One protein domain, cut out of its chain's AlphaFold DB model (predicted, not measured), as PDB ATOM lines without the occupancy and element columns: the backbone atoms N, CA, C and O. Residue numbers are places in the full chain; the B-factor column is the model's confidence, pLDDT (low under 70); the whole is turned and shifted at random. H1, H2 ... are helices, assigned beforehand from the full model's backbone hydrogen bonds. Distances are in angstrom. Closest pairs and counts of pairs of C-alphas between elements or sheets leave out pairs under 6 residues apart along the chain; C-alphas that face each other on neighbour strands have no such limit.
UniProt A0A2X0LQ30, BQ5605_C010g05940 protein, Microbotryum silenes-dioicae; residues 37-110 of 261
ATOM      1  N   ARG A  37     153.837 180.915 169.824       94.88
ATOM      2  CA  ARG A  37     154.947 181.517 170.576       94.88
ATOM      3  C   ARG A  37     155.208 182.962 170.156       94.88
ATOM      4  O   ARG A  37     155.608 183.752 171.004       94.88
ATOM      5  N   VAL A  38     154.997 183.297 168.880       96.06
ATOM      6  CA  VAL A  38     155.138 184.675 168.389       96.06
ATOM      7  C   VAL A  38     154.069 185.554 169.024       96.06
ATOM      8  O   VAL A  38     154.400 186.583 169.607       96.06
ATOM      9  N   LEU A  39     152.808 185.123 168.987       95.38
ATOM     10  CA  LEU A  39     151.707 185.866 169.582       95.38
ATOM     11  C   LEU A  39     151.897 186.012 171.093       95.38
ATOM     12  O   LEU A  39     151.819 187.126 171.592       95.38
ATOM     13  N   SER A  40     152.251 184.943 171.814       95.81
ATOM     14  CA  SER A  40     152.531 185.030 173.254       95.81
ATOM     15  C   SER A  40     153.698 185.967 173.581       95.81
ATOM     16  O   SER A  40     153.655 186.655 174.599       95.81
ATOM     17  N   PHE A  41     154.732 186.029 172.734       97.12
ATOM     18  CA  PHE A  41     155.827 186.992 172.888       97.12
ATOM     19  C   PHE A  41     155.331 188.433 172.720       97.12
ATOM     20  O   PHE A  41     155.579 189.282 173.573       97.12
ATOM     21  N   TYR A  42     154.554 188.691 171.670       97.50
ATOM     22  CA  TYR A  42     153.974 190.003 171.384       97.50
ATOM     23  C   TYR A  42     152.849 190.425 172.339       97.50
ATOM     24  O   TYR A  42     152.596 191.614 172.521       97.50
ATOM     25  N   GLN A  43     152.187 189.476 172.988       96.06
ATOM     26  CA  GLN A  43     151.258 189.729 174.088       96.06
ATOM     27  C   GLN A  43     151.983 189.929 175.422       96.06
ATOM     28  O   GLN A  43     151.337 190.176 176.434       96.06
ATOM     29  N   ASN A  44     153.320 189.871 175.423       96.62
ATOM     30  CA  ASN A  44     154.156 190.032 176.607       96.62
ATOM     31  C   ASN A  44     153.941 188.919 177.658       96.62
ATOM     32  O   ASN A  44     154.224 189.116 178.832       96.62
ATOM     33  N   HIS A  45     153.456 187.744 177.238       95.62
ATOM     34  CA  HIS A  45     153.235 186.559 178.083       95.62
ATOM     35  C   HIS A  45     154.400 185.559 178.043       95.62
ATOM     36  O   HIS A  45     154.490 184.662 178.880       95.62
ATOM     37  N   LEU A  46     155.267 185.668 177.036       95.69
ATOM     38  CA  LEU A  46     156.432 184.812 176.851       95.69
ATOM     39  C   LEU A  46     157.681 185.693 176.722       95.69
ATOM     40  O   LEU A  46     157.698 186.566 175.856       95.69
ATOM     41  N   PRO A  47     158.740 185.471 177.513       95.88
ATOM     42  CA  PRO A  47     159.980 186.212 177.352       95.88
ATOM     43  C   PRO A  47     160.824 185.682 176.184       95.88
ATOM     44  O   PRO A  47     160.811 184.488 175.861       95.88
ATOM     45  N   ALA A  48     161.629 186.562 175.589       94.06
ATOM     46  CA  ALA A  48     162.619 186.180 174.588       94.06
ATOM     47  C   ALA A  48     163.780 185.409 175.222       94.06
ATOM     48  O   ALA A  48     164.301 185.773 176.278       94.06
ATOM     49  N   LEU A  49     164.263 184.384 174.525       91.38
ATOM     50  CA  LEU A  49     165.449 183.621 174.909       91.38
ATOM     51  C   LEU A  49     166.650 183.991 174.021       91.38
ATOM     52  O   LEU A  49     166.479 184.188 172.812       91.38
ATOM     53  N   PRO A  50     167.871 184.061 174.590       88.56
ATOM     54  CA  PRO A  50     168.238 183.671 175.961       88.56
ATOM     55  C   PRO A  50     168.071 184.773 177.024       88.56
ATOM     56  O   PRO A  50     168.273 184.504 178.202       88.56
ATOM     57  N   SER A  51     167.694 185.993 176.636       86.62
ATOM     58  CA  SER A  51     167.642 187.176 177.513       86.62
ATOM     59  C   SER A  51     166.681 187.094 178.704       86.62
ATOM     60  O   SER A  51     166.872 187.807 179.676       86.62
ATOM     61  N   ARG A  52     165.622 186.282 178.614       90.81
ATOM     62  CA  ARG A  52     164.509 186.168 179.577       90.81
ATOM     63  C   ARG A  52     163.699 187.447 179.842       90.81
ATOM     64  O   ARG A  52     162.817 187.420 180.691       90.81
ATOM     65  N   TYR A  53     163.921 188.513 179.082       94.69
ATOM     66  CA  TYR A  53     163.076 189.708 179.082       94.69
ATOM     67  C   TYR A  53     161.808 189.513 178.249       94.69
ATOM     68  O   TYR A  53     161.853 188.892 177.180       94.69
ATOM     69  N   HIS A  54     160.698 190.090 178.705       97.31
ATOM     70  CA  HIS A  54     159.518 190.276 177.865       97.31
ATOM     71  C   HIS A  54     159.758 191.404 176.850       97.31
ATOM     72  O   HIS A  54     160.764 192.108 176.929       97.31
ATOM     73  N   LEU A  55     158.880 191.547 175.854       97.81
ATOM     74  CA  LEU A  55     159.069 192.508 174.765       97.81
ATOM     75  C   LEU A  55     159.113 193.958 175.277       97.81
ATOM     76  O   LEU A  55     160.006 194.705 174.889       97.81
ATOM     77  N   ASP A  56     158.232 194.314 176.212       98.12
ATOM     78  CA  ASP A  56     158.185 195.660 176.802       98.12
ATOM     79  C   ASP A  56     159.470 195.981 177.601       98.12
ATOM     80  O   ASP A  56     160.033 197.079 177.503       98.12
ATOM     81  N   ASP A  57     160.008 194.992 178.324       97.06
ATOM     82  CA  ASP A  57     161.295 195.121 179.016       97.06
ATOM     83  C   ASP A  57     162.439 195.250 178.003       97.06
ATOM     84  O   ASP A  57     163.321 196.092 178.160       97.06
ATOM     85  N   HIS A  58     162.425 194.442 176.939       94.75
ATOM     86  CA  HIS A  58     163.394 194.506 175.839       94.75
ATOM     87  C   HIS A  58     163.461 195.903 175.234       94.75
ATOM     88  O   HIS A  58     164.552 196.448 175.080       94.75
ATOM     89  N   HIS A  59     162.302 196.488 174.923       97.81
ATOM     90  CA  HIS A  59     162.211 197.847 174.397       97.81
ATOM     91  C   HIS A  59     162.821 198.857 175.354       97.81
ATOM     92  O   HIS A  59     163.629 199.673 174.928       97.81
ATOM     93  N   THR A  60     162.495 198.764 176.642       97.00
ATOM     94  CA  THR A  60     163.021 199.678 177.666       97.00
ATOM     95  C   THR A  60     164.547 199.598 177.776       97.00
ATOM     96  O   THR A  60     165.214 200.627 177.815       97.00
ATOM     97  N   HIS A  61     165.120 198.390 177.783       94.50
ATOM     98  CA  HIS A  61     166.568 198.199 177.939       94.50
ATOM     99  C   HIS A  61     167.380 198.548 176.684       94.50
ATOM    100  O   HIS A  61     168.554 198.916 176.793       94.50
ATOM    101  N   LEU A  62     166.794 198.364 175.498       95.19
ATOM    102  CA  LEU A  62     167.495 198.533 174.225       95.19
ATOM    103  C   LEU A  62     167.260 199.896 173.571       95.19
ATOM    104  O   LEU A  62     168.068 200.293 172.730       95.19
ATOM    105  N   PHE A  63     166.216 200.634 173.952       96.25
ATOM    106  CA  PHE A  63     165.982 201.982 173.439       96.25
ATOM    107  C   PHE A  63     167.183 202.895 173.732       96.25
ATOM    108  O   PHE A  63     167.657 202.970 174.864       96.25
ATOM    109  N   HIS A  64     167.721 203.527 172.682       94.75
ATOM    110  CA  HIS A  64     168.962 204.322 172.681       94.75
ATOM    111  C   HIS A  64     170.243 203.579 173.125       94.75
ATOM    112  O   HIS A  64     171.322 204.173 173.191       94.75
ATOM    113  N   ASN A  65     170.191 202.266 173.366       96.56
ATOM    114  CA  ASN A  65     171.365 201.464 173.703       96.56
ATOM    115  C   ASN A  65     172.021 200.891 172.440       96.56
ATOM    116  O   ASN A  65     172.006 199.684 172.175       96.56
ATOM    117  N   TYR A  66     172.616 201.775 171.640       97.12
ATOM    118  CA  TYR A  66     173.185 201.410 170.342       97.12
ATOM    119  C   TYR A  66     174.298 200.364 170.425       97.12
ATOM    120  O   TYR A  66     174.436 199.551 169.516       97.12
ATOM    121  N   ALA A  67     175.071 200.344 171.512       96.38
ATOM    122  CA  ALA A  67     176.115 199.343 171.703       96.38
ATOM    123  C   ALA A  67     175.527 197.926 171.825       96.38
ATOM    124  O   ALA A  67     176.039 196.984 171.215       96.38
ATOM    125  N   GLN A  68     174.424 197.773 172.568       95.44
ATOM    126  CA  GLN A  68     173.720 196.493 172.682       95.44
ATOM    127  C   GLN A  68     173.001 196.127 171.383       95.44
ATOM    128  O   GLN A  68     173.096 194.982 170.948       95.44
ATOM    129  N   LEU A  69     172.341 197.086 170.728       96.69
ATOM    130  CA  LEU A  69     171.677 196.845 169.442       96.69
ATOM    131  C   LEU A  69     172.666 196.403 168.349       96.69
ATOM    132  O   LEU A  69     172.340 195.540 167.536       96.69
ATOM    133  N   GLU A  70     173.892 196.932 168.340       97.31
ATOM    134  CA  GLU A  70     174.940 196.501 167.410       97.31
ATOM    135  C   GLU A  70     175.444 195.093 167.761       97.31
ATOM    136  O   GLU A  70     175.351 194.181 166.940       97.31
ATOM    137  N   SER A  71     175.908 194.888 168.998       92.06
ATOM    138  CA  SER A  71     176.625 193.668 169.407       92.06
ATOM    139  C   SER A  71     175.740 192.438 169.648       92.06
ATOM    140  O   SER A  71     176.205 191.306 169.500       92.06
ATOM    141  N   ASN A  72     174.466 192.615 170.011       88.12
ATOM    142  CA  ASN A  72     173.569 191.508 170.327       88.12
ATOM    143  C   ASN A  72     172.668 191.157 169.136       88.12
ATOM    144  O   ASN A  72     171.722 191.861 168.815       88.12
ATOM    145  N   HIS A  73     172.889 190.002 168.512       83.56
ATOM    146  CA  HIS A  73     172.085 189.557 167.365       83.56
ATOM    147  C   HIS A  73     170.838 188.745 167.750       83.56
ATOM    148  O   HIS A  73     170.072 188.353 166.871       83.56
ATOM    149  N   SER A  74     170.629 188.440 169.035       86.75
ATOM    150  CA  SER A  74     169.589 187.489 169.449       86.75
ATOM    151  C   SER A  74     168.174 188.068 169.378       86.75
ATOM    152  O   SER A  74     167.252 187.343 168.996       86.75
ATOM    153  N   PHE A  75     168.006 189.360 169.687       94.19
ATOM    154  CA  PHE A  75     166.695 190.009 169.789       94.19
ATOM    155  C   PHE A  75     166.013 190.179 168.427       94.19
ATOM    156  O   PHE A  75     164.798 190.031 168.331       94.19
ATOM    157  N   ILE A  76     166.780 190.430 167.356       96.06
ATOM    158  CA  ILE A  76     166.218 190.819 166.052       96.06
ATOM    159  C   ILE A  76     165.266 189.760 165.489       96.06
ATOM    160  O   ILE A  76     164.301 190.085 164.809       96.06
ATOM    161  N   GLN A  77     165.508 188.481 165.787       95.81
ATOM    162  CA  GLN A  77     164.660 187.388 165.306       95.81
ATOM    163  C   GLN A  77     163.384 187.212 166.126       95.81
ATOM    164  O   GLN A  77     162.410 186.682 165.601       95.81
ATOM    165  N   TRP A  78     163.391 187.671 167.378       97.06
ATOM    166  CA  TRP A  78     162.206 187.751 168.225       97.06
ATOM    167  C   TRP A  78     161.341 188.952 167.858       97.06
ATOM    168  O   TRP A  78     160.130 188.814 167.726       97.06
ATOM    169  N   TRP A  79     161.965 190.117 167.661       97.69
ATOM    170  CA  TRP A  79     161.264 191.342 167.280       97.69
ATOM    171  C   TRP A  79     160.733 191.265 165.852       97.69
ATOM    172  O   TRP A  79     159.633 191.711 165.596       97.69
ATOM    173  N   PHE A  80     161.453 190.648 164.921       97.88
ATOM    174  CA  PHE A  80     161.016 190.547 163.527       97.88
ATOM    175  C   PHE A  80     161.010 189.075 163.105       97.88
ATOM    176  O   PHE A  80     161.933 188.600 162.421       97.88
ATOM    177  N   PRO A  81     160.019 188.297 163.583       96.69
ATOM    178  CA  PRO A  81     159.921 186.881 163.280       96.69
ATOM    179  C   PRO A  81     159.548 186.693 161.806       96.69
ATOM    180  O   PRO A  81     158.872 187.524 161.198       96.69
ATOM    181  N   LEU A  82     160.017 185.586 161.234       95.06
ATOM    182  CA  LEU A  82     159.765 185.177 159.853       95.06
ATOM    183  C   LEU A  82     159.317 183.717 159.838       95.06
ATOM    184  O   LEU A  82     159.520 182.990 160.810       95.06
ATOM    185  N   ARG A  83     158.752 183.268 158.713       91.94
ATOM    186  CA  ARG A  83     158.431 181.846 158.492       91.94
ATOM    187  C   ARG A  83     159.686 180.990 158.287       91.94
ATOM    188  O   ARG A  83     159.674 179.789 158.527       91.94
ATOM    189  N   THR A  84     160.775 181.611 157.836       89.88
ATOM    190  CA  THR A  84     162.061 180.953 157.589       89.88
ATOM    191  C   THR A  84     162.970 181.027 158.815       89.88
ATOM    192  O   THR A  84     163.045 182.088 159.450       89.88
ATOM    193  N   PRO A  85     163.722 179.955 159.123       88.12
ATOM    194  CA  PRO A  85     164.656 179.951 160.238       88.12
ATOM    195  C   PRO A  85     165.756 181.002 160.071       88.12
ATOM    196  O   PRO A  85     166.118 181.398 158.963       88.12
ATOM    197  N   GLY A  86     166.286 181.461 161.200       88.19
ATOM    198  CA  GLY A  86     167.488 182.283 161.257       88.19
ATOM    199  C   GLY A  86     168.537 181.662 162.176       88.19
ATOM    200  O   GLY A  86     168.381 180.547 162.659       88.19
ATOM    201  N   VAL A  87     169.608 182.410 162.442       89.06
ATOM    202  CA  VAL A  87     170.707 181.970 163.320       89.06
ATOM    203  C   VAL A  87     170.344 181.778 164.806       89.06
ATOM    204  O   VAL A  87     171.089 181.109 165.515       89.06
ATOM    205  N   ASN A  88     169.232 182.332 165.308       90.75
ATOM    206  CA  ASN A  88     168.783 182.122 166.685       90.75
ATOM    207  C   ASN A  88     167.728 181.007 166.720       90.75
ATOM    208  O   ASN A  88     166.537 181.263 166.567       90.75
ATOM    209  N   ALA A  89     168.163 179.774 166.990       89.38
ATOM    210  CA  ALA A  89     167.283 178.603 167.067       89.38
ATOM    211  C   ALA A  89     166.199 178.692 168.162       89.38
ATOM    212  O   ALA A  89     165.241 177.925 168.145       89.38
ATOM    213  N   GLN A  90     166.342 179.605 169.130       93.06
ATOM    214  CA  GLN A  90     165.350 179.804 170.188       93.06
ATOM    215  C   GLN A  90     164.219 180.748 169.773       93.06
ATOM    216  O   GLN A  90     163.135 180.688 170.372       93.06
ATOM    217  N   ALA A  91     164.461 181.605 168.775       94.06
ATOM    218  CA  ALA A  91     163.462 182.530 168.269       94.06
ATOM    219  C   ALA A  91     162.340 181.753 167.560       94.06
ATOM    220  O   ALA A  91     162.619 180.860 166.755       94.06
ATOM    221  N   PRO A  92     161.067 182.044 167.868       94.12
ATOM    222  CA  PRO A  92     159.948 181.366 167.243       94.12
ATOM    223  C   PRO A  92     159.830 181.767 165.770       94.12
ATOM    224  O   PRO A  92     160.136 182.896 165.386       94.12
ATOM    225  N   LEU A  93     159.356 180.830 164.950       94.38
ATOM    226  CA  LEU A  93     159.006 181.091 163.558       94.38
ATOM    227  C   LEU A  93     157.526 181.437 163.457       94.38
ATOM    228  O   LEU A  93     156.714 180.903 164.214       94.38
ATOM    229  N   LEU A  94     157.190 182.295 162.497       92.50
ATOM    230  CA  LEU A  94     155.803 182.495 162.095       92.50
ATOM    231  C   LEU A  94     155.277 181.211 161.460       92.50
ATOM    232  O   LEU A  94     155.939 180.623 160.601       92.50
ATOM    233  N   THR A  95     154.080 180.790 161.852       87.88
ATOM    234  CA  THR A  95     153.408 179.675 161.193       87.88
ATOM    235  C   THR A  95     152.602 180.183 159.996       87.88
ATOM    236  O   THR A  95     152.292 181.366 159.875       87.88
ATOM    237  N   SER A  96     152.228 179.277 159.092       85.94
ATOM    238  CA  SER A  96     151.262 179.588 158.026       85.94
ATOM    239  C   SER A  96     149.808 179.515 158.517       85.94
ATOM    240  O   SER A  96     148.901 179.416 157.696       85.94
ATOM    241  N   ASN A  97     149.570 179.513 159.835       88.31
ATOM    242  CA  ASN A  97     148.230 179.452 160.405       88.31
ATOM    243  C   ASN A  97     147.508 180.800 160.214       88.31
ATOM    244  O   ASN A  97     147.965 181.803 160.774       88.31
ATOM    245  N   PRO A  98     146.374 180.845 159.489       88.12
ATOM    246  CA  PRO A  98     145.635 182.084 159.263       88.12
ATOM    247  C   PRO A  98     145.243 182.805 160.555       88.12
ATOM    248  O   PRO A  98     145.369 184.022 160.612       88.12
ATOM    249  N   ARG A  99     144.876 182.084 161.623       87.88
ATOM    250  CA  ARG A  99     144.466 182.690 162.905       87.88
ATOM    251  C   ARG A  99     145.587 183.451 163.592       87.88
ATOM    252  O   ARG A  99     145.356 184.542 164.103       87.88
ATOM    253  N   GLU A 100     146.797 182.886 163.607       91.00
ATOM    254  CA  GLU A 100     147.978 183.583 164.134       91.00
ATOM    255  C   GLU A 100     148.229 184.849 163.315       91.00
ATOM    256  O   GLU A 100     148.335 185.938 163.863       91.00
ATOM    257  N   LEU A 101     148.274 184.711 161.993       90.81
ATOM    258  CA  LEU A 101     148.585 185.798 161.076       90.81
ATOM    259  C   LEU A 101     147.519 186.911 161.062       90.81
ATOM    260  O   LEU A 101     147.872 188.073 160.872       90.81
ATOM    261  N   ILE A 102     146.240 186.583 161.259       92.06
ATOM    262  CA  ILE A 102     145.163 187.564 161.453       92.06
ATOM    263  C   ILE A 102     145.353 188.265 162.798       92.06
ATOM    264  O   ILE A 102     145.379 189.490 162.821       92.06
ATOM    265  N   ALA A 103     145.570 187.526 163.892       93.06
ATOM    266  CA  ALA A 103     145.780 188.117 165.214       93.06
ATOM    267  C   ALA A 103     146.988 189.065 165.242       93.06
ATOM    268  O   ALA A 103     146.903 190.147 165.815       93.06
ATOM    269  N   LEU A 104     148.089 188.714 164.571       93.75
ATOM    270  CA  LEU A 104     149.253 189.596 164.468       93.75
ATOM    271  C   LEU A 104     148.939 190.901 163.729       93.75
ATOM    272  O   LEU A 104     149.515 191.927 164.077       93.75
ATOM    273  N   ARG A 105     148.030 190.878 162.745       94.06
ATOM    274  CA  ARG A 105     147.592 192.057 161.975       94.06
ATOM    275  C   ARG A 105     146.555 192.911 162.705       94.06
ATOM    276  O   ARG A 105     146.534 194.118 162.501       94.06
ATOM    277  N   THR A 106     145.685 192.310 163.513       94.06
ATOM    278  CA  THR A 106     144.495 192.995 164.049       94.06
ATOM    279  C   THR A 106     144.547 193.288 165.545       94.06
ATOM    280  O   THR A 106     143.825 194.176 165.993       94.06
ATOM    281  N   ASP A 107     145.383 192.598 166.330       94.88
ATOM    282  CA  ASP A 107     145.522 192.859 167.767       94.88
ATOM    283  C   ASP A 107     146.241 194.207 168.000       94.88
ATOM    284  O   ASP A 107     147.421 194.354 167.657       94.88
ATOM    285  N   PRO A 108     145.582 195.203 168.629       95.88
ATOM    286  CA  PRO A 108     146.182 196.520 168.827       95.88
ATOM    287  C   PRO A 108     147.417 196.502 169.737       95.88
ATOM    288  O   PRO A 108     148.302 197.343 169.595       95.88
ATOM    289  N   GLY A 109     147.488 195.580 170.700       97.44
ATOM    290  CA  GLY A 109     148.651 195.413 171.569       97.44
ATOM    291  C   GLY A 109     149.857 194.872 170.812       97.44
ATOM    292  O   GLY A 109     150.966 195.374 170.997       97.44
ATOM    293  N   VAL A 110     149.632 193.905 169.920       97.44
ATOM    294  CA  VAL A 110     150.670 193.383 169.021       97.44
ATOM    295  C   VAL A 110     151.185 194.488 168.100       97.44
ATOM    296  O   VAL A 110     152.391 194.727 168.052       97.44
TER     297      VAL A 110
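Overview. This is residues 37 to 110 of the 261 residues of the protein "BQ5605_C010g05940 protein" of Microbotryum silenes-dioicae (UniProt A0A2X0LQ30). Five short helices are joined by two long loops, residues 43 to 54 and 80 to 97, and two tight links, with few contacts between helices: H4 and H1 lie nearest the middle, H5 is at one end of the longest axis and H3 at the other. The long loop of residues 80 to 97 makes one edge of the domain, H2 lies towards the opposite edge, and residues 63 to 72, which hold H3, stick out from the rest. The printed part has 74 residues, with named helices H1, H2, H3, H4 and H5 in that order and no named strand; the class is all helix, though under half of the residues, 33 of 74, are in named elements. The whole is compact, with a radius of gyration of the C-alphas of 12.4 A and spans of 37 by 26 by 17 A.

Along the chain. H1, residues 37 to 42, begins at C-alpha 37 at (154.947, 181.517, 170.576). After residues 43 to 54 comes H2, residues 55 to 62, which is 10.4 A from first to last C-alpha. H3 is residues 66 to 71, 8.5 A long, and H4 is residues 76 to 79, 5.1 A long, with C-alpha 76 at (166.218, 190.819, 166.052). H5, residues 98 to 106, is the longest helix at 12.0 A and ends at C-alpha 106 at (144.495, 192.995, 164.049).

Arrangement. H1 and H5 only just touch, with 3 pairs of C-alphas within 8 A, the closest being those of Leu 39 and Leu 104, 6.8 A apart. They run the same way at a shallow tilt of 8 degrees. H1 and H4 are close but not clearly touching; their closest C-alphas, those of Val 38 and Trp 78, are 7.7 A apart. H1 and H2 are close but not clearly touching, at a steep tilt of 63 degrees, with the C-alphas of Tyr 42 and Leu 55 closest at 6.6 A. H2 and H3 are close but not clearly touching and about perpendicular, at 78 degrees; the C-alphas of Leu 62 and Leu 69 are closest, at 6.6 A. H3 and H4 are apart, as are H4 and H5. In H1, H2, H3 and H5 every O i to N i+4 pair is within hydrogen-bond range; H4 is too short for such a pair, and its one O i to N i+3 pair is not within range.

Size, cuts and confidence. The C-alphas farthest apart are those of Ala 67 and Pro 98, at 37.2 A. The links from H1 to H2, 12 residues, and from H4 to H5, 18 residues, are long, while those from H2 to H3 and from H3 to H4 are tight. The printed part has no cut. Its mean pLDDT is 93.7, and no printed residue is under 70.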